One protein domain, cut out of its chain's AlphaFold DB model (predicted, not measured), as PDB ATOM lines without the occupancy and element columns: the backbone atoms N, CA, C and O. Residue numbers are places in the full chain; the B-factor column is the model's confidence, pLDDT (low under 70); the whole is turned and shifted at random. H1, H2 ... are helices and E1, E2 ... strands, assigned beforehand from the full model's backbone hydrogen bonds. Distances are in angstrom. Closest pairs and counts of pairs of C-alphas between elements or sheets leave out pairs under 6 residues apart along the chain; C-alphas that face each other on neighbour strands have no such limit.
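Overview. This is residues 41 to 192 of the 192 residues of a protein of Geomicrobium sp. JCM 19055 (UniProt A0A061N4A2). With little regular structure, the model is a rod: one half holds two hairpins, E1-E2 and E3-E4, with H2 beside E3; the other half is loops, with H1 along one side. The 152 printed residues, 56 in named elements, run H1 E1 E2 H2 E3 E4, mixed in class. Both sheets are antiparallel; the whole is compact, with radius of gyration of the C-alphas 17.1 A and spans 59 by 29 by 25 A.

Along the chain. E1, residues 72 to 80, measures 25.4 A; E2, residues 86 to 94, 27.0 A. E3, residues 129 to 136, bends by 57 degrees at residue 132. E4, residues 152 to 158, ends at (74.846, 133.055, 184.157). H1, residues 41 to 56, 23.3 A, begins at (97.778, 133.937, 197.969); H2 is residues 120 to 126.

Arrangement. In hairpin E1 and E2, N 77 and O 89 are 2.8 A apart, within hydrogen-bond range; in hairpin E3 and E4, N 130 and O 157, 2.9 A. E2 and E3 are near each other. The closest C-alphas of H2 and E3, Glu 124 and Leu 130, are 5.6 A apart. H1 and E2 are apart. Every O i to N i+4 pair is within range in H2, 10 of 12 in H1.

Size, cuts and confidence. The farthest C-alphas, Val 59 and Ala 83, are 59.4 A apart. The printed part has no cut. Links H1 to E1, E2 to H2 and E3 to E4 are long. Residue 71 is under pLDDT 70.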
ATOM      1  N   ARG A  41      96.298 133.935 197.953       91.00
ATOM      2  CA  ARG A  41      97.778 133.937 197.969       91.00
ATOM      3  C   ARG A  41      98.420 133.715 196.598       91.00
ATOM      4  O   ARG A  41      99.563 134.103 196.390       91.00
ATOM      5  N   HIS A  42      97.701 133.093 195.662       88.81
ATOM      6  CA  HIS A  42      98.187 132.862 194.303       88.81
ATOM      7  C   HIS A  42      98.453 134.173 193.550       88.81
ATOM      8  O   HIS A  42      99.376 134.204 192.745       88.81
ATOM      9  N   ILE A  43      97.711 135.254 193.823       89.00
ATOM     10  CA  ILE A  43      97.959 136.571 193.218       89.00
ATOM     11  C   ILE A  43      99.355 137.057 193.623       89.00
ATOM     12  O   ILE A  43     100.214 137.315 192.782       89.00
ATOM     13  N   ILE A  44      99.605 137.078 194.934       90.56
ATOM     14  CA  ILE A  44     100.873 137.515 195.522       90.56
ATOM     15  C   ILE A  44     102.021 136.597 195.093       90.56
ATOM     16  O   ILE A  44     103.096 137.073 194.742       90.56
ATOM     17  N   GLY A  45     101.781 135.286 195.043       89.94
ATOM     18  CA  GLY A  45     102.755 134.302 194.580       89.94
ATOM     19  C   GLY A  45     103.176 134.479 193.117       89.94
ATOM     20  O   GLY A  45     104.307 134.137 192.781       89.94
ATOM     21  N   HIS A  46     102.319 135.033 192.253       89.94
ATOM     22  CA  HIS A  46     102.688 135.364 190.872       89.94
ATOM     23  C   HIS A  46     103.330 136.749 190.731       89.94
ATOM     24  O   HIS A  46     104.182 136.926 189.861       89.94
ATOM     25  N   LEU A  47     102.975 137.712 191.588       90.44
ATOM     26  CA  LEU A  47     103.612 139.032 191.615       90.44
ATOM     27  C   LEU A  47     105.021 139.001 192.206       90.44
ATOM     28  O   LEU A  47     105.911 139.670 191.689       90.44
ATOM     29  N   ALA A  48     105.247 138.234 193.274       91.75
ATOM     30  CA  ALA A  48     106.526 138.235 193.979       91.75
ATOM     31  C   ALA A  48     107.719 137.925 193.050       91.75
ATOM     32  O   ALA A  48     108.713 138.650 193.101       91.75
ATOM     33  N   PRO A  49     107.639 136.942 192.132       90.00
ATOM     34  CA  PRO A  49     108.700 136.721 191.164       90.00
ATOM     35  C   PRO A  49     108.901 137.870 190.168       90.00
ATOM     36  O   PRO A  49     110.035 138.088 189.752       90.00
ATOM     37  N   VAL A  50     107.848 138.613 189.806       91.06
ATOM     38  CA  VAL A  50     107.968 139.821 188.971       91.06
ATOM     39  C   VAL A  50     108.742 140.903 189.721       91.06
ATOM     40  O   VAL A  50     109.696 141.439 189.170       91.06
ATOM     41  N   CYS A  51     108.435 141.131 191.001       91.94
ATOM     42  CA  CYS A  51     109.182 142.075 191.840       91.94
ATOM     43  C   CYS A  51     110.662 141.680 191.982       91.94
ATOM     44  O   CYS A  51     111.545 142.528 191.877       91.94
ATOM     45  N   VAL A  52     110.945 140.389 192.197       92.56
ATOM     46  CA  VAL A  52     112.325 139.875 192.294       92.56
ATOM     47  C   VAL A  52     113.079 140.074 190.981       92.56
ATOM     48  O   VAL A  52     114.234 140.487 190.999       92.56
ATOM     49  N   LEU A  53     112.443 139.790 189.841       92.19
ATOM     50  CA  LEU A  53     113.040 140.009 188.526       92.19
ATOM     51  C   LEU A  53     113.295 141.497 188.265       92.19
ATOM     52  O   LEU A  53     114.403 141.848 187.869       92.19
ATOM     53  N   GLY A  54     112.328 142.366 188.566       92.69
ATOM     54  CA  GLY A  54     112.481 143.815 188.438       92.69
ATOM     55  C   GLY A  54     113.626 144.374 189.281       92.69
ATOM     56  O   GLY A  54     114.410 145.182 188.794       92.69
ATOM     57  N   ALA A  55     113.817 143.874 190.505       93.88
ATOM     58  CA  ALA A  55     114.946 144.263 191.353       93.88
ATOM     59  C   ALA A  55     116.321 143.873 190.768       93.88
ATOM     60  O   ALA A  55     117.330 144.490 191.104       93.88
ATOM     61  N   LEU A  56     116.374 142.864 189.891       92.69
ATOM     62  CA  LEU A  56     117.595 142.448 189.195       92.69
ATOM     63  C   LEU A  56     117.849 143.227 187.900       92.69
ATOM     64  O   LEU A  56     118.948 143.128 187.354       92.69
ATOM     65  N   GLN A  57     116.876 143.998 187.407       92.12
ATOM     66  CA  GLN A  57     116.993 144.731 186.144       92.12
ATOM     67  C   GLN A  57     118.228 145.654 186.096       92.12
ATOM     68  O   GLN A  57     118.954 145.572 185.104       92.12
ATOM     69  N   PRO A  58     118.577 146.425 187.148       91.69
ATOM     70  CA  PRO A  58     119.747 147.308 187.107       91.69
ATOM     71  C   PRO A  58     121.097 146.582 187.002       91.69
ATOM     72  O   PRO A  58     122.077 147.171 186.554       91.69
ATOM     73  N   VAL A  59     121.174 145.319 187.435       93.44
ATOM     74  CA  VAL A  59     122.426 144.535 187.480       93.44
ATOM     75  C   VAL A  59     122.523 143.484 186.374       93.44
ATOM     76  O   VAL A  59     123.617 143.016 186.064       93.44
ATOM     77  N   LEU A  60     121.398 143.110 185.765       90.69
ATOM     78  CA  LEU A  60     121.311 142.178 184.641       90.69
ATOM     79  C   LEU A  60     120.483 142.792 183.497       90.69
ATOM     80  O   LEU A  60     119.478 142.196 183.086       90.69
ATOM     81  N   PRO A  61     120.884 143.965 182.966       85.00
ATOM     82  CA  PRO A  61     120.156 144.605 181.877       85.00
ATOM     83  C   PRO A  61     120.095 143.668 180.669       85.00
ATOM     84  O   PRO A  61     120.987 142.834 180.471       85.00
ATOM     85  N   ASN A  62     119.040 143.777 179.867       86.69
ATOM     86  CA  ASN A  62     118.786 142.922 178.704       86.69
ATOM     87  C   ASN A  62     118.597 141.422 179.003       86.69
ATOM     88  O   ASN A  62     118.515 140.623 178.073       86.69
ATOM     89  N   LYS A  63     118.532 140.989 180.270       90.06
ATOM     90  CA  LYS A  63     118.225 139.588 180.639       90.06
ATOM     91  C   LYS A  63     116.896 139.430 181.363       90.06
ATOM     92  O   LYS A  63     116.370 138.319 181.451       90.06
ATOM     93  N   ILE A  64     116.365 140.525 181.895       93.50
ATOM     94  CA  ILE A  64     115.121 140.534 182.648       93.50
ATOM     95  C   ILE A  64     113.966 140.840 181.687       93.50
ATOM     96  O   ILE A  64     114.029 141.845 180.984       93.50
ATOM     97  N   PRO A  65     112.917 140.000 181.618       93.19
ATOM     98  CA  PRO A  65     111.712 140.375 180.891       93.19
ATOM     99  C   PRO A  65     111.031 141.567 181.574       93.19
ATOM    100  O   PRO A  65     111.034 141.647 182.802       93.19
ATOM    101  N   ALA A  66     110.401 142.444 180.793       95.00
ATOM    102  CA  ALA A  66     109.521 143.481 181.325       95.00
ATOM    103  C   ALA A  66     108.382 142.860 182.149       95.00
ATOM    104  O   ALA A  66     108.125 141.649 182.097       95.00
ATOM    105  N   GLU A  67     107.666 143.679 182.911       95.06
ATOM    106  CA  GLU A  67     106.539 143.155 183.663       95.06
ATOM    107  C   GLU A  67     105.401 142.750 182.722       95.06
ATOM    108  O   GLU A  67     105.075 143.427 181.751       95.06
ATOM    109  N   GLY A  68     104.779 141.613 183.021       92.88
ATOM    110  CA  GLY A  68     103.494 141.244 182.439       92.88
ATOM    111  C   GLY A  68     102.360 141.524 183.410       92.88
ATOM    112  O   GLY A  68     102.572 141.958 184.550       92.88
ATOM    113  N   ALA A  69     101.152 141.139 183.006       91.06
ATOM    114  CA  ALA A  69     100.004 141.120 183.905       91.06
ATOM    115  C   ALA A  69     100.299 140.328 185.192       91.06
ATOM    116  O   ALA A  69      99.740 140.648 186.238       91.06
ATOM    117  N   ALA A  70     101.191 139.325 185.112       82.12
ATOM    118  CA  ALA A  70     101.581 138.362 186.153       82.12
ATOM    119  C   ALA A  70     100.431 137.457 186.623       82.12
ATOM    120  O   ALA A  70     100.633 136.316 187.029       82.12
ATOM    121  N   ALA A  71      99.212 137.966 186.557       67.00
ATOM    122  CA  ALA A  71      98.051 137.396 187.170       67.00
ATOM    123  C   ALA A  71      97.403 136.313 186.309       67.00
ATOM    124  O   ALA A  71      97.201 136.455 185.099       67.00
ATOM    125  N   ILE A  72      96.999 135.262 187.012       84.75
ATOM    126  CA  ILE A  72      95.844 134.464 186.638       84.75
ATOM    127  C   ILE A  72      94.635 135.228 187.172       84.75
ATOM    128  O   ILE A  72      94.446 135.301 188.385       84.75
ATOM    129  N   PHE A  73      93.829 135.806 186.287       87.94
ATOM    130  CA  PHE A  73      92.569 136.426 186.681       87.94
ATOM    131  C   PHE A  73      91.554 135.331 186.956       87.94
ATOM    132  O   PHE A  73      90.963 134.764 186.037       87.94
ATOM    133  N   ALA A  74      91.415 135.012 188.241       89.50
ATOM    134  CA  ALA A  74      90.469 134.034 188.729       89.50
ATOM    135  C   ALA A  74      89.159 134.726 189.116       89.50
ATOM    136  O   ALA A  74      89.141 135.672 189.908       89.50
ATOM    137  N   MET A  75      88.065 134.224 188.560       91.25
ATOM    138  CA  MET A  75      86.707 134.601 188.927       91.25
ATOM    139  C   MET A  75      86.028 133.368 189.488       91.25
ATOM    140  O   MET A  75      85.884 132.369 188.782       91.25
ATOM    141  N   GLN A  76      85.626 133.421 190.752       92.88
ATOM    142  CA  GLN A  76      84.730 132.406 191.285       92.88
ATOM    143  C   GLN A  76      83.306 132.846 190.971       92.88
ATOM    144  O   GLN A  76      82.919 133.934 191.364       92.88
ATOM    145  N   VAL A  77      82.527 132.027 190.278       95.38
ATOM    146  CA  VAL A  77      81.118 132.309 189.987       95.38
ATOM    147  C   VAL A  77      80.290 131.267 190.711       95.38
ATOM    148  O   VAL A  77      80.485 130.070 190.494       95.38
ATOM    149  N   HIS A  78      79.390 131.703 191.583       96.25
ATOM    150  CA  HIS A  78      78.534 130.789 192.331       96.25
ATOM    151  C   HIS A  78      77.141 131.364 192.558       96.25
ATOM    152  O   HIS A  78      76.948 132.581 192.593       96.25
ATOM    153  N   GLY A  79      76.173 130.472 192.722       96.38
ATOM    154  CA  GLY A  79      74.774 130.823 192.912       96.38
ATOM    155  C   GLY A  79      73.876 129.610 192.731       96.38
ATOM    156  O   GLY A  79      74.298 128.474 192.943       96.38
ATOM    157  N   VAL A  80      72.642 129.872 192.315       95.56
ATOM    158  CA  VAL A  80      71.637 128.854 192.006       95.56
ATOM    159  C   VAL A  80      71.244 128.993 190.541       95.56
ATOM    160  O   VAL A  80      71.098 130.116 190.054       95.56
ATOM    161  N   ASP A  81      71.127 127.885 189.816       92.69
ATOM    162  CA  ASP A  81      70.720 127.879 188.411       92.69
ATOM    163  C   ASP A  81      69.186 127.921 188.232       92.69
ATOM    164  O   ASP A  81      68.423 128.007 189.197       92.69
ATOM    165  N   ARG A  82      68.704 127.870 186.982       90.75
ATOM    166  CA  ARG A  82      67.257 127.845 186.681       90.75
ATOM    167  C   ARG A  82      66.525 126.597 187.174       90.75
ATOM    168  O   ARG A  82      65.308 126.657 187.335       90.75
ATOM    169  N   ALA A  83      67.224 125.482 187.372       90.75
ATOM    170  CA  ALA A  83      66.644 124.255 187.908       90.75
ATOM    171  C   ALA A  83      66.552 124.280 189.446       90.75
ATOM    172  O   ALA A  83      65.924 123.400 190.027       90.75
ATOM    173  N   GLY A  84      67.123 125.299 190.098       91.81
ATOM    174  CA  GLY A  84      67.198 125.390 191.553       91.81
ATOM    175  C   GLY A  84      68.437 124.710 192.139       91.81
ATOM    176  O   GLY A  84      68.553 124.624 193.361       91.81
ATOM    177  N   GLU A  85      69.375 124.263 191.302       93.69
ATOM    178  CA  GLU A  85      70.590 123.582 191.733       93.69
ATOM    179  C   GLU A  85      71.704 124.584 192.045       93.69
ATOM    180  O   GLU A  85      71.923 125.572 191.336       93.69
ATOM    181  N   SER A  86      72.429 124.334 193.134       95.44
ATOM    182  CA  SER A  86      73.572 125.168 193.506       95.44
ATOM    183  C   SER A  86      74.757 124.893 192.585       95.44
ATOM    184  O   SER A  86      75.125 123.742 192.361       95.44
ATOM    185  N   PHE A  87      75.414 125.950 192.116       95.19
ATOM    186  CA  PHE A  87      76.617 125.841 191.299       95.19
ATOM    187  C   PHE A  87      77.759 126.690 191.865       95.19
ATOM    188  O   PHE A  87      77.551 127.738 192.479       95.19
ATOM    189  N   SER A  88      78.988 126.239 191.625       95.25
ATOM    190  CA  SER A  88      80.210 126.995 191.887       95.25
ATOM    191  C   SER A  88      81.264 126.591 190.866       95.25
ATOM    192  O   SER A  88      81.533 125.405 190.681       95.25
ATOM    193  N   ASN A  89      81.840 127.567 190.175       94.38
ATOM    194  CA  ASN A  89      82.878 127.339 189.181       94.38
ATOM    195  C   ASN A  89      83.971 128.404 189.304       94.38
ATOM    196  O   ASN A  89      83.712 129.524 189.748       94.38
ATOM    197  N   VAL A  90      85.200 128.060 188.920       91.44
ATOM    198  CA  VAL A  90      86.319 129.004 188.891       91.44
ATOM    199  C   VAL A  90      86.804 129.125 187.459       91.44
ATOM    200  O   VAL A  90      87.304 128.165 186.874       91.44
ATOM    201  N   VAL A  91      86.676 130.327 186.910       89.81
ATOM    202  CA  VAL A  91      87.127 130.652 185.560       89.81
ATOM    203  C   VAL A  91      88.451 131.396 185.655       89.81
ATOM    204  O   VAL A  91      88.567 132.393 186.369       89.81
ATOM    205  N   PHE A  92      89.449 130.904 184.923       88.44
ATOM    206  CA  PHE A  92      90.786 131.483 184.870       88.44
ATOM    207  C   PHE A  92      91.055 132.102 183.512       88.44
ATOM    208  O   PHE A  92      90.858 131.457 182.479       88.44
ATOM    209  N   ASN A  93      91.590 133.317 183.530       88.56
ATOM    210  CA  ASN A  93      91.978 134.034 182.327       88.56
ATOM    211  C   ASN A  93      93.388 134.589 182.455       88.56
ATOM    212  O   ASN A  93      93.847 134.923 183.550       88.56
ATOM    213  N   ALA A  94      94.080 134.644 181.324       88.81
ATOM    214  CA  ALA A  94      95.479 135.010 181.272       88.81
ATOM    215  C   ALA A  94      95.620 136.425 180.720       88.81
ATOM    216  O   ALA A  94      95.079 136.759 179.668       88.81
ATOM    217  N   GLY A  95      96.388 137.261 181.413       90.88
ATOM    218  CA  GLY A  95      96.870 138.505 180.825       90.88
ATOM    219  C   GLY A  95      98.043 138.271 179.868       90.88
ATOM    220  O   GLY A  95      98.492 137.143 179.655       90.88
ATOM    221  N   GLY A  96      98.564 139.355 179.300       93.81
ATOM    222  CA  GLY A  96      99.788 139.309 178.505       93.81
ATOM    223  C   GLY A  96     101.041 139.145 179.366       93.81
ATOM    224  O   GLY A  96     101.144 139.717 180.458       93.81
ATOM    225  N   ALA A  97     102.012 138.384 178.862       94.50
ATOM    226  CA  ALA A  97     103.353 138.331 179.431       94.50
ATOM    227  C   ALA A  97     104.157 139.577 179.025       94.50
ATOM    228  O   ALA A  97     103.927 140.149 177.959       94.50
ATOM    229  N   GLY A  98     105.120 139.982 179.850       95.19
ATOM    230  CA  GLY A  98     105.998 141.101 179.516       95.19
ATOM    231  C   GLY A  98     106.924 140.790 178.338       95.19
ATOM    232  O   GLY A  98     107.169 139.621 178.013       95.19
ATOM    233  N   ALA A  99     107.426 141.844 177.693       95.88
ATOM    234  CA  ALA A  99     108.430 141.730 176.642       95.88
ATOM    235  C   ALA A  99     109.659 140.964 177.150       95.88
ATOM    236  O   ALA A  99     110.077 141.111 178.299       95.88
ATOM    237  N   ARG A 100     110.224 140.105 176.306       93.12
ATOM    238  CA  ARG A 100     111.384 139.270 176.635       93.12
ATOM    239  C   ARG A 100     112.635 139.874 175.998       93.12
ATOM    240  O   ARG A 100     112.520 140.568 174.992       93.12
ATOM    241  N   PRO A 101     113.834 139.536 176.496       91.06
ATOM    242  CA  PRO A 101     115.075 139.857 175.802       91.06
ATOM    243  C   PRO A 101     115.024 139.480 174.314       91.06
ATOM    244  O   PRO A 101     114.925 138.298 173.965       91.06
ATOM    245  N   GLY A 102     115.045 140.494 173.448       94.56
ATOM    246  CA  GLY A 102     115.034 140.335 171.995       94.56
ATOM    247  C   GLY A 102     113.710 139.868 171.373       94.56
ATOM    248  O   GLY A 102     113.737 139.426 170.223       94.56
ATOM    249  N   LYS A 103     112.583 139.836 172.109       96.94
ATOM    250  CA  LYS A 103     111.293 139.321 171.602       96.94
ATOM    251  C   LYS A 103     110.087 139.965 172.274       96.94
ATOM    252  O   LYS A 103     110.066 140.136 173.490       96.94
ATOM    253  N   ASP A 104     109.004 140.113 171.519       97.94
ATOM    254  CA  ASP A 104     107.694 140.462 172.070       97.94
ATOM    255  C   ASP A 104     107.247 139.512 173.194       97.94
ATOM    256  O   ASP A 104     107.591 138.312 173.243       97.94
ATOM    257  N   GLY A 105     106.433 140.072 174.085       96.19
ATOM    258  CA  GLY A 105     105.681 139.345 175.091       96.19
ATOM    259  C   GLY A 105     104.606 138.461 174.462       96.19
ATOM    260  O   GLY A 105     104.068 138.734 173.389       96.19
ATOM    261  N   LEU A 106     104.295 137.354 175.132       95.31
ATOM    262  CA  LEU A 106     103.276 136.417 174.667       95.31
ATOM    263  C   LEU A 106     101.878 136.934 175.034       95.31
ATOM    264  O   LEU A 106     101.610 137.246 176.195       95.31
ATOM    265  N   ASN A 107     100.987 137.005 174.045       95.19
ATOM    266  CA  ASN A 107      99.589 137.386 174.247       95.19
ATOM    267  C   ASN A 107      98.857 136.324 175.087       95.19
ATOM    268  O   ASN A 107      99.112 135.132 174.903       95.19
ATOM    269  N   ALA A 108      97.948 136.750 175.970       93.19
ATOM    270  CA  ALA A 108      97.073 135.887 176.775       93.19
ATOM    271  C   ALA A 108      97.793 134.657 177.365       93.19
ATOM    272  O   ALA A 108      97.304 133.529 177.304       93.19
ATOM    273  N   THR A 109      99.006 134.870 177.875       91.69
ATOM    274  CA  THR A 109      99.889 133.807 178.346       91.69
ATOM    275  C   THR A 109     100.330 134.117 179.756       91.69
ATOM    276  O   THR A 109     101.049 135.085 180.013       91.69
ATOM    277  N   THR A 110      99.922 133.249 180.671       85.81
ATOM    278  CA  THR A 110     100.318 133.342 182.064       85.81
ATOM    279  C   THR A 110     101.830 133.170 182.203       85.81
ATOM    280  O   THR A 110     102.453 132.350 181.531       85.81
ATOM    281  N   PHE A 111     102.429 133.961 183.085       84.44
ATOM    282  CA  PHE A 111     103.825 133.855 183.485       84.44
ATOM    283  C   PHE A 111     103.942 134.436 184.898       84.44
ATOM    284  O   PHE A 111     103.372 135.502 185.127       84.44
ATOM    285  N   PRO A 112     104.651 133.801 185.856       77.94
ATOM    286  CA  PRO A 112     105.495 132.602 185.740       77.94
ATOM    287  C   PRO A 112     104.828 131.266 185.439       77.94
ATOM    288  O   PRO A 112     105.537 130.317 185.109       77.94
ATOM    289  N   SER A 113     103.527 131.123 185.680       79.50
ATOM    290  CA  SER A 113     102.908 129.799 185.629       79.50
ATOM    291  C   SER A 113     102.590 129.371 184.201       79.50
ATOM    292  O   SER A 113     102.351 130.194 183.332       79.50
ATOM    293  N   GLY A 114     102.563 128.062 183.959       77.44
ATOM    294  CA  GLY A 114     102.127 127.484 182.684       77.44
ATOM    295  C   GLY A 114     100.631 127.174 182.640       77.44
ATOM    296  O   GLY A 114     100.222 126.298 181.878       77.44
ATOM    297  N   VAL A 115      99.824 127.806 183.504       83.00
ATOM    298  CA  VAL A 115      98.388 127.517 183.600       83.00
ATOM    299  C   VAL A 115      97.700 127.952 182.315       83.00
ATOM    300  O   VAL A 115      97.840 129.094 181.872       83.00
ATOM    301  N   LYS A 116      96.940 127.021 181.740       82.19
ATOM    302  CA  LYS A 116      96.082 127.249 180.582       82.19
ATOM    303  C   LYS A 116      94.656 127.488 181.059       82.19
ATOM    304  O   LYS A 116      94.213 126.852 182.012       82.19
ATOM    305  N   GLY A 117      93.949 128.395 180.391       81.75
ATOM    306  CA  GLY A 117      92.529 128.611 180.656       81.75
ATOM    307  C   GLY A 117      91.701 127.375 180.300       81.75
ATOM    308  O   GLY A 117      92.037 126.642 179.367       81.75
ATOM    309  N   THR A 118      90.610 127.164 181.032       88.38
ATOM    310  CA  THR A 118      89.619 126.129 180.718       88.38
ATOM    311  C   THR A 118      88.953 126.447 179.368       88.38
ATOM    312  O   THR A 118      88.621 127.617 179.130       88.38
ATOM    313  N   PRO A 119      88.763 125.456 178.473       92.12
ATOM    314  CA  PRO A 119      87.996 125.651 177.243       92.12
ATOM    315  C   PRO A 119      86.578 126.145 177.546       92.12
ATOM    316  O   PRO A 119      85.984 125.728 178.544       92.12
ATOM    317  N   ILE A 120      86.039 127.018 176.691       94.62
ATOM    318  CA  ILE A 120      84.712 127.617 176.900       94.62
ATOM    319  C   ILE A 120      83.645 126.523 176.930       94.62
ATOM    320  O   ILE A 120      82.814 126.499 177.830       94.62
ATOM    321  N   GLU A 121      83.742 125.548 176.030       95.44
ATOM    322  CA  GLU A 121      82.804 124.435 175.904       95.44
ATOM    323  C   GLU A 121      82.706 123.620 177.198       95.44
ATOM    324  O   GLU A 121      81.642 123.112 177.539       95.44
ATOM    325  N   ILE A 122      83.804 123.512 177.952       94.69
ATOM    326  CA  ILE A 122      83.808 122.830 179.249       94.69
ATOM    327  C   ILE A 122      83.142 123.697 180.319       94.69
ATOM    328  O   ILE A 122      82.352 123.176 181.107       94.69
ATOM    329  N   ILE A 123      83.424 125.003 180.346       94.31
ATOM    330  CA  ILE A 123      82.795 125.945 181.286       94.31
ATOM    331  C   ILE A 123      81.271 125.921 181.103       94.31
ATOM    332  O   ILE A 123      80.544 125.740 182.078       94.31
ATOM    333  N   GLU A 124      80.786 126.039 179.867       95.31
ATOM    334  CA  GLU A 124      79.350 126.124 179.561       95.31
ATOM    335  C   GLU A 124      78.599 124.794 179.705       95.31
ATOM    336  O   GLU A 124      77.385 124.777 179.930       95.31
ATOM    337  N   ASN A 125      79.305 123.667 179.574       94.31
ATOM    338  CA  ASN A 125      78.730 122.335 179.766       94.31
ATOM    339  C   ASN A 125      78.615 121.988 181.259       94.31
ATOM    340  O   ASN A 125      77.610 121.449 181.709       94.31
ATOM    341  N   THR A 126      79.626 122.348 182.049       92.94
ATOM    342  CA  THR A 126      79.700 121.990 183.477       92.94
ATOM    343  C   THR A 126      79.073 123.020 184.415       92.94
ATOM    344  O   THR A 126      79.079 122.824 185.631       92.94
ATOM    345  N   SER A 127      78.563 124.134 183.892       94.81
ATOM    346  CA  SER A 127      78.007 125.209 184.708       94.81
ATOM    347  C   SER A 127      76.951 126.026 183.951       94.81
ATOM    348  O   SER A 127      76.884 126.000 182.719       94.81
ATOM    349  N   PRO A 128      76.120 126.809 184.656       96.00
ATOM    350  CA  PRO A 128      75.190 127.727 184.007       96.00
ATOM    351  C   PRO A 128      75.873 128.957 183.386       96.00
ATOM    352  O   PRO A 128      75.169 129.788 182.818       96.00
ATOM    353  N   ILE A 129      77.199 129.095 183.469       96.19
ATOM    354  CA  ILE A 129      77.944 130.216 182.885       96.19
ATOM    355  C   ILE A 129      77.874 130.142 181.355       96.19
ATOM    356  O   ILE A 129      78.001 129.063 180.786       96.19
ATOM    357  N   LEU A 130      77.685 131.289 180.704       95.81
ATOM    358  CA  LEU A 130      77.780 131.468 179.254       95.81
ATOM    359  C   LEU A 130      78.808 132.549 178.950       95.81
ATOM    360  O   LEU A 130      78.729 133.633 179.527       95.81
ATOM    361  N   VAL A 131      79.752 132.271 178.055       96.12
ATOM    362  CA  VAL A 131      80.782 133.228 177.642       96.12
ATOM    363  C   VAL A 131      80.329 133.889 176.345       96.12
ATOM    364  O   VAL A 131      80.188 133.230 175.321       96.12
ATOM    365  N   TYR A 132      80.104 135.200 176.378       96.56
ATOM    366  CA  TYR A 132      79.661 135.959 175.206       96.56
ATOM    367  C   TYR A 132      80.834 136.463 174.368       96.56
ATOM    368  O   TYR A 132      80.737 136.541 173.147       96.56
ATOM    369  N   GLU A 133      81.950 136.780 175.020       95.69
ATOM    370  CA  GLU A 133      83.143 137.315 174.377       95.69
ATOM    371  C   GLU A 133      84.393 136.749 175.040       95.69
ATOM    372  O   GLU A 133      84.470 136.637 176.268       95.69
ATOM    373  N   LYS A 134      85.383 136.401 174.217       94.38
ATOM    374  CA  LYS A 134      86.738 136.075 174.657       94.38
ATOM    375  C   LYS A 134      87.715 136.388 173.535       94.38
ATOM    376  O   LYS A 134      87.962 135.558 172.664       94.38
ATOM    377  N   GLU A 135      88.297 137.573 173.586       95.62
ATOM    378  CA  GLU A 135      89.200 138.069 172.548       95.62
ATOM    379  C   GLU A 135      90.461 138.694 173.138       95.62
ATOM    380  O   GLU A 135      90.550 138.940 174.343       95.62
ATOM    381  N   LEU A 136      91.469 138.918 172.293       96.75
ATOM    382  CA  LEU A 136      92.636 139.696 172.691       96.75
ATOM    383  C   LEU A 136      92.244 141.168 172.788       96.75
ATOM    384  O   LEU A 136      91.681 141.721 171.851       96.75
ATOM    385  N   ARG A 137      92.602 141.815 173.898       96.44
ATOM    386  CA  ARG A 137      92.390 143.253 174.057       96.44
ATOM    387  C   ARG A 137      93.466 143.995 173.271       96.44
ATOM    388  O   ARG A 137      94.628 144.025 173.683       96.44
ATOM    389  N   GLU A 138      93.084 144.563 172.134       96.94
ATOM    390  CA  GLU A 138      93.994 145.327 171.282       96.94
ATOM    391  C   GLU A 138      94.666 146.471 172.054       96.94
ATOM    392  O   GLU A 138      94.074 147.077 172.951       96.94
ATOM    393  N   ASN A 139      95.930 146.743 171.712       95.94
ATOM    394  CA  ASN A 139      96.742 147.829 172.279       95.94
ATOM    395  C   ASN A 139      96.881 147.805 173.814       95.94
ATOM    396  O   ASN A 139      97.152 148.827 174.432       95.94
ATOM    397  N   SER A 140      96.683 146.648 174.458       97.00
ATOM    398  CA  SER A 140      96.802 146.543 175.916       97.00
ATOM    399  C   SER A 140      98.223 146.247 176.409       97.00
ATOM    400  O   SER A 140      98.471 146.288 177.613       97.00
ATOM    401  N   GLY A 141      99.117 145.817 175.518       97.31
ATOM    402  CA  GLY A 141     100.527 145.599 175.837       97.31
ATOM    403  C   GLY A 141     101.274 146.930 175.851       97.31
ATOM    404  O   GLY A 141     100.916 147.824 175.096       97.31
ATOM    405  N   GLY A 142     102.296 147.063 176.698       97.94
ATOM    406  CA  GLY A 142     103.137 148.263 176.707       97.94
ATOM    407  C   GLY A 142     104.019 148.336 175.461       97.94
ATOM    408  O   GLY A 142     104.587 147.318 175.052       97.94
ATOM    409  N   ASP A 143     104.132 149.524 174.872       98.06
ATOM    410  CA  ASP A 143     104.971 149.764 173.696       98.06
ATOM    411  C   ASP A 143     106.460 149.838 174.062       98.06
ATOM    412  O   ASP A 143     106.846 150.311 175.129       98.06
ATOM    413  N   GLY A 144     107.317 149.397 173.148       96.88
ATOM    414  CA  GLY A 144     108.773 149.421 173.278       96.88
ATOM    415  C   GLY A 144     109.426 148.872 172.013       96.88
ATOM    416  O   GLY A 144     108.727 148.582 171.043       96.88
ATOM    417  N   GLU A 145     110.750 148.682 172.018       96.50
ATOM    418  CA  GLU A 145     111.437 147.962 170.924       96.50
ATOM    419  C   GLU A 145     110.816 146.573 170.704       96.50
ATOM    420  O   GLU A 145     110.583 146.154 169.573       96.50
ATOM    421  N   PHE A 146     110.477 145.910 171.811       97.81
ATOM    422  CA  PHE A 146     109.630 144.728 171.851       97.81
ATOM    423  C   PHE A 146     108.413 145.032 172.712       97.81
ATOM    424  O   PHE A 146     108.554 145.493 173.849       97.81
ATOM    425  N   ARG A 147     107.216 144.760 172.196       97.94
ATOM    426  CA  ARG A 147     105.975 145.085 172.912       97.94
ATOM    427  C   ARG A 147     105.653 144.058 173.990       97.94
ATOM    428  O   ARG A 147     105.988 142.872 173.889       97.94
ATOM    429  N   GLY A 148     104.902 144.492 174.995       97.69
ATOM    430  CA  GLY A 148     104.204 143.594 175.906       97.69
ATOM    431  C   GLY A 148     103.165 142.729 175.180       97.69
ATOM    432  O   GLY A 148     102.606 143.099 174.141       97.69
ATOM    433  N   GLY A 149     102.882 141.559 175.746       97.06
ATOM    434  CA  GLY A 149     101.788 140.710 175.292       97.06
ATOM    435  C   GLY A 149     100.433 141.378 175.530       97.06
ATOM    436  O   GLY A 149     100.237 142.090 176.515       97.06
ATOM    437  N   LEU A 150      99.476 141.112 174.644       97.06
ATOM    438  CA  LEU A 150      98.096 141.566 174.802       97.06
ATOM    439  C   LEU A 150      97.380 140.758 175.892       97.06
ATOM    440  O   LEU A 150      97.614 139.557 176.048       97.06
ATOM    441  N   GLY A 151      96.506 141.427 176.636       94.88
ATOM    442  CA  GLY A 151      95.558 140.822 177.560       94.88
ATOM    443  C   GLY A 151      94.302 140.352 176.832       94.88
ATOM    444  O   GLY A 151      94.311 140.160 175.617       94.88
ATOM    445  N   GLN A 152      93.215 140.171 177.582       94.44
ATOM    446  CA  GLN A 152      91.952 139.666 177.047       94.44
ATOM    447  C   GLN A 152      90.769 140.533 177.476       94.44
ATOM    448  O   GLN A 152      90.768 141.054 178.595       94.44
ATOM    449  N   THR A 153      89.765 140.631 176.607       94.62
ATOM    450  CA  THR A 153      88.414 141.088 176.953       94.62
ATOM    451  C   THR A 153      87.525 139.858 177.073       94.62
ATOM    452  O   THR A 153      87.561 138.980 176.208       94.62
ATOM    453  N   ILE A 154      86.800 139.750 178.192       93.69
ATOM    454  CA  ILE A 154      85.939 138.604 178.482       93.69
ATOM    455  C   ILE A 154      84.641 139.101 179.085       93.69
ATOM    456  O   ILE A 154      84.650 139.745 180.134       93.69
ATOM    457  N   THR A 155      83.533 138.740 178.450       95.06
ATOM    458  CA  THR A 155      82.190 138.984 178.970       95.06
ATOM    459  C   THR A 155      81.466 137.657 179.118       95.06
ATOM    460  O   THR A 155      81.575 136.757 178.283       95.06
ATOM    461  N   PHE A 156      80.754 137.504 180.228       94.94
ATOM    462  CA  PHE A 156      80.005 136.294 180.526       94.94
ATOM    463  C   PHE A 156      78.720 136.640 181.269       94.94
ATOM    464  O   PHE A 156      78.581 137.714 181.853       94.94
ATOM    465  N   GLY A 157      77.785 135.702 181.253       94.56
ATOM    466  CA  GLY A 157      76.584 135.724 182.071       94.56
ATOM    467  C   GLY A 157      76.361 134.378 182.739       94.56
ATOM    468  O   GLY A 157      77.116 133.428 182.542       94.56
ATOM    469  N   VAL A 158      75.294 134.294 183.524       96.06
ATOM    470  CA  VAL A 158      74.846 133.055 184.157       96.06
ATOM    471  C   VAL A 158      73.403 132.812 183.728       96.06
ATOM    472  O   VAL A 158      72.577 133.718 183.798       96.06
ATOM    473  N   ARG A 159      73.086 131.590 183.291       94.50
ATOM    474  CA  ARG A 159      71.722 131.118 183.002       94.50
ATOM    475  C   ARG A 159      70.943 130.926 184.301       94.50
ATOM    476  O   ARG A 159      70.663 129.803 184.711       94.50
ATOM    477  N   THR A 160      70.621 132.031 184.954       94.38
ATOM    478  CA  THR A 160      69.826 132.076 186.176       94.38
ATOM    479  C   THR A 160      68.988 133.344 186.203       94.38
ATOM    480  O   THR A 160      69.390 134.372 185.661       94.38
ATOM    481  N   ASP A 161      67.830 133.249 186.846       93.88
ATOM    482  CA  ASP A 161      66.981 134.398 187.164       93.88
ATOM    483  C   ASP A 161      67.101 134.759 188.667       93.88
ATOM    484  O   ASP A 161      66.407 135.642 189.167       93.88
ATOM    485  N   GLN A 162      67.995 134.071 189.393       94.25
ATOM    486  CA  GLN A 162      68.327 134.299 190.801       94.25
ATOM    487  C   GLN A 162      69.607 135.142 190.942       94.25
ATOM    488  O   GLN A 162      70.447 135.159 190.037       94.25
ATOM    489  N   PRO A 163      69.821 135.808 192.091       94.12
ATOM    490  CA  PRO A 163      71.105 136.429 192.392       94.12
ATOM    491  C   PRO A 163      72.260 135.418 192.347       94.12
ATOM    492  O   PRO A 163      72.139 134.279 192.801       94.12
ATOM    493  N   PHE A 164      73.406 135.861 191.842       95.75
ATOM    494  CA  PHE A 164      74.660 135.114 191.850       95.75
ATOM    495  C   PHE A 164      75.808 136.039 192.255       95.75
ATOM    496  O   PHE A 164      75.690 137.265 192.211       95.75
ATOM    497  N   HIS A 165      76.930 135.450 192.653       95.81
ATOM    498  CA  HIS A 165      78.093 136.175 193.147       95.81
ATOM    499  C   HIS A 165      79.323 135.882 192.302       95.81
ATOM    500  O   HIS A 165      79.547 134.749 191.867       95.81
ATOM    501  N   VAL A 166      80.147 136.918 192.130       94.88
ATOM    502  CA  VAL A 166      81.408 136.838 191.390       94.88
ATOM    503  C   VAL A 166      82.563 137.435 192.205       94.88
ATOM    504  O   VAL A 166      82.975 138.564 191.945       94.88
ATOM    505  N   PRO A 167      83.108 136.737 193.222       92.56
ATOM    506  CA  PRO A 167      84.347 137.177 193.850       92.56
ATOM    507  C   PRO A 167      85.495 137.249 192.833       92.56
ATOM    508  O   PRO A 167      85.855 136.249 192.200       92.56
ATOM    509  N   LEU A 168      86.077 138.443 192.695       90.56
ATOM    510  CA  LEU A 168      87.179 138.723 191.776       90.56
ATOM    511  C   LEU A 168      88.518 138.654 192.510       90.56
ATOM    512  O   LEU A 168      88.732 139.332 193.514       90.56
ATOM    513  N   MET A 169      89.440 137.854 191.983       90.31
ATOM    514  CA  MET A 169      90.808 137.722 192.488       90.31
ATOM    515  C   MET A 169      91.769 138.319 191.463       90.31
ATOM    516  O   MET A 169      92.500 137.607 190.773       90.31
ATOM    517  N   PHE A 170      91.694 139.643 191.312       89.81
ATOM    518  CA  PHE A 170      92.414 140.403 190.290       89.81
ATOM    519  C   PHE A 170      93.516 141.273 190.891       89.81
ATOM    520  O   PHE A 170      93.497 141.628 192.065       89.81
ATOM    521  N   GLU A 171      94.458 141.643 190.034       89.75
ATOM    522  CA  GLU A 171      95.560 142.559 190.312       89.75
ATOM    523  C   GLU A 171      95.814 143.407 189.060       89.75
ATOM    524  O   GLU A 171      95.175 143.193 188.029       89.75
ATOM    525  N   ARG A 172      96.723 144.380 189.130       92.06
ATOM    526  CA  ARG A 172      97.013 145.353 188.066       92.06
ATOM    527  C   ARG A 172      95.846 146.286 187.754       92.06
ATOM    528  O   ARG A 172      95.806 146.913 186.700       92.06
ATOM    529  N   THR A 173      94.896 146.403 188.676       93.00
ATOM    530  CA  THR A 173      93.746 147.313 188.566       93.00
ATOM    531  C   THR A 173      94.139 148.746 188.917       93.00
ATOM    532  O   THR A 173      93.672 149.701 188.301       93.00
ATOM    533  N   ARG A 174      95.058 148.909 189.879       93.19
ATOM    534  CA  ARG A 174      95.580 150.217 190.303       93.19
ATOM    535  C   ARG A 174      96.909 150.570 189.638       93.19
ATOM    536  O   ARG A 174      97.068 151.709 189.188       93.19
ATOM    537  N   TYR A 175      97.827 149.609 189.568       93.69
ATOM    538  CA  TYR A 175      99.181 149.778 189.038       93.69
ATOM    539  C   TYR A 175      99.359 148.948 187.771       93.69
ATOM    540  O   TYR A 175      99.109 147.745 187.779       93.69
ATOM    541  N   ALA A 176      99.771 149.594 186.688       95.31
ATOM    542  CA  ALA A 176     100.031 148.927 185.423       95.31
ATOM    543  C   ALA A 176     101.284 148.029 185.497       95.31
ATOM    544  O   ALA A 176     102.108 148.197 186.400       95.31
ATOM    545  N   PRO A 177     101.432 147.041 184.595       95.00
ATOM    546  CA  PRO A 177     102.712 146.376 184.376       95.00
ATOM    547  C   PRO A 177     103.742 147.352 183.805       95.00
ATOM    548  O   PRO A 177     103.479 148.009 182.801       95.00
ATOM    549  N   LEU A 178     104.902 147.438 184.454       95.88
ATOM    550  CA  LEU A 178     105.983 148.335 184.054       95.88
ATOM    551  C   LEU A 178     106.740 147.820 182.823       95.88
ATOM    552  O   LEU A 178     107.120 146.646 182.747       95.88
ATOM    553  N   GLY A 179     107.023 148.734 181.895       95.75
ATOM    554  CA  GLY A 179     108.064 148.551 180.892       95.75
ATOM    555  C   GLY A 179     109.454 148.768 181.497       95.75
ATOM    556  O   GLY A 179     109.607 149.470 182.497       95.75
ATOM    557  N   TYR A 180     110.474 148.157 180.895       94.62
ATOM    558  CA  TYR A 180     111.881 148.350 181.268       94.62
ATOM    559  C   TYR A 180     112.661 148.969 180.107       94.62
ATOM    560  O   TYR A 180     112.225 148.904 178.961       94.62
ATOM    561  N   GLU A 181     113.808 149.582 180.416       92.44
ATOM    562  CA  GLU A 181     114.772 150.090 179.419       92.44
ATOM    563  C   GLU A 181     114.156 151.069 178.396       92.44
ATOM    564  O   GLU A 181     114.523 151.093 177.228       92.44
ATOM    565  N   GLY A 182     113.214 151.904 178.851       93.50
ATOM    566  CA  GLY A 182     112.512 152.887 178.016       93.50
ATOM    567  C   GLY A 182     111.177 152.406 177.438       93.50
ATOM    568  O   GLY A 182     110.487 153.198 176.803       93.50
ATOM    569  N   GLY A 183     110.785 151.149 177.680       96.69
ATOM    570  CA  GLY A 183     109.445 150.655 177.365       96.69
ATOM    571  C   GLY A 183     108.355 151.314 178.216       96.69
ATOM    572  O   GLY A 183     108.565 151.620 179.393       96.69
ATOM    573  N   LEU A 184     107.182 151.509 177.620       98.00
ATOM    574  CA  LEU A 184     105.997 152.057 178.272       98.00
ATOM    575  C   LEU A 184     105.278 151.001 179.119       98.00
ATOM    576  O   LEU A 184     105.442 149.791 178.938       98.00
ATOM    577  N   GLU A 185     104.461 151.474 180.057       97.88
ATOM    578  CA  GLU A 185     103.581 150.615 180.845       97.88
ATOM    579  C   GLU A 185     102.523 149.946 179.956       97.88
ATOM    580  O   GLU A 185     102.040 150.533 178.988       97.88
ATOM    581  N   GLY A 186     102.131 148.719 180.302       96.94
ATOM    582  CA  GLY A 186     100.942 148.104 179.713       96.94
ATOM    583  C   GLY A 186      99.649 148.653 180.313       96.94
ATOM    584  O   GLY A 186      99.636 149.377 181.304       96.94
ATOM    585  N   GLU A 187      98.516 148.261 179.746       96.94
ATOM    586  CA  GLU A 187      97.219 148.707 180.244       96.94
ATOM    587  C   GLU A 187      96.858 148.079 181.595       96.94
ATOM    588  O   GLU A 187      97.136 146.909 181.879       96.94
ATOM    589  N   LYS A 188      96.141 148.849 182.419       96.00
ATOM    590  CA  LYS A 188      95.569 148.347 183.672       96.00
ATOM    591  C   LYS A 188      94.447 147.346 183.406       96.00
ATOM    592  O   LYS A 188      93.697 147.447 182.424       96.00
ATOM    593  N   ALA A 189      94.296 146.424 184.347       93.88
ATOM    594  CA  ALA A 189      93.143 145.550 184.443       93.88
ATOM    595  C   ALA A 189      91.886 146.366 184.757       93.88
ATOM    596  O   ALA A 189      91.918 147.293 185.567       93.88
ATOM    597  N   ARG A 190      90.774 146.014 184.115       92.12
ATOM    598  CA  ARG A 190      89.475 146.666 184.301       92.12
ATOM    599  C   ARG A 190      88.409 145.588 184.459       92.12
ATOM    600  O   ARG A 190      88.526 144.523 183.859       92.12
ATOM    601  N   TYR A 191      87.407 145.876 185.273       90.06
ATOM    602  CA  TYR A 191      86.217 145.056 185.474       90.06
ATOM    603  C   TYR A 191      85.008 145.990 185.602       90.06
ATOM    604  O   TYR A 191      85.187 147.172 185.911       90.06
ATOM    605  N   LEU A 192      83.819 145.469 185.292       77.69
ATOM    606  CA  LEU A 192      82.538 146.177 185.373       77.69
ATOM    607  C   LEU A 192      81.835 145.871 186.696       77.69
ATOM    608  O   LEU A 192      81.997 144.728 187.184       77.69
TER     609      LEU A 192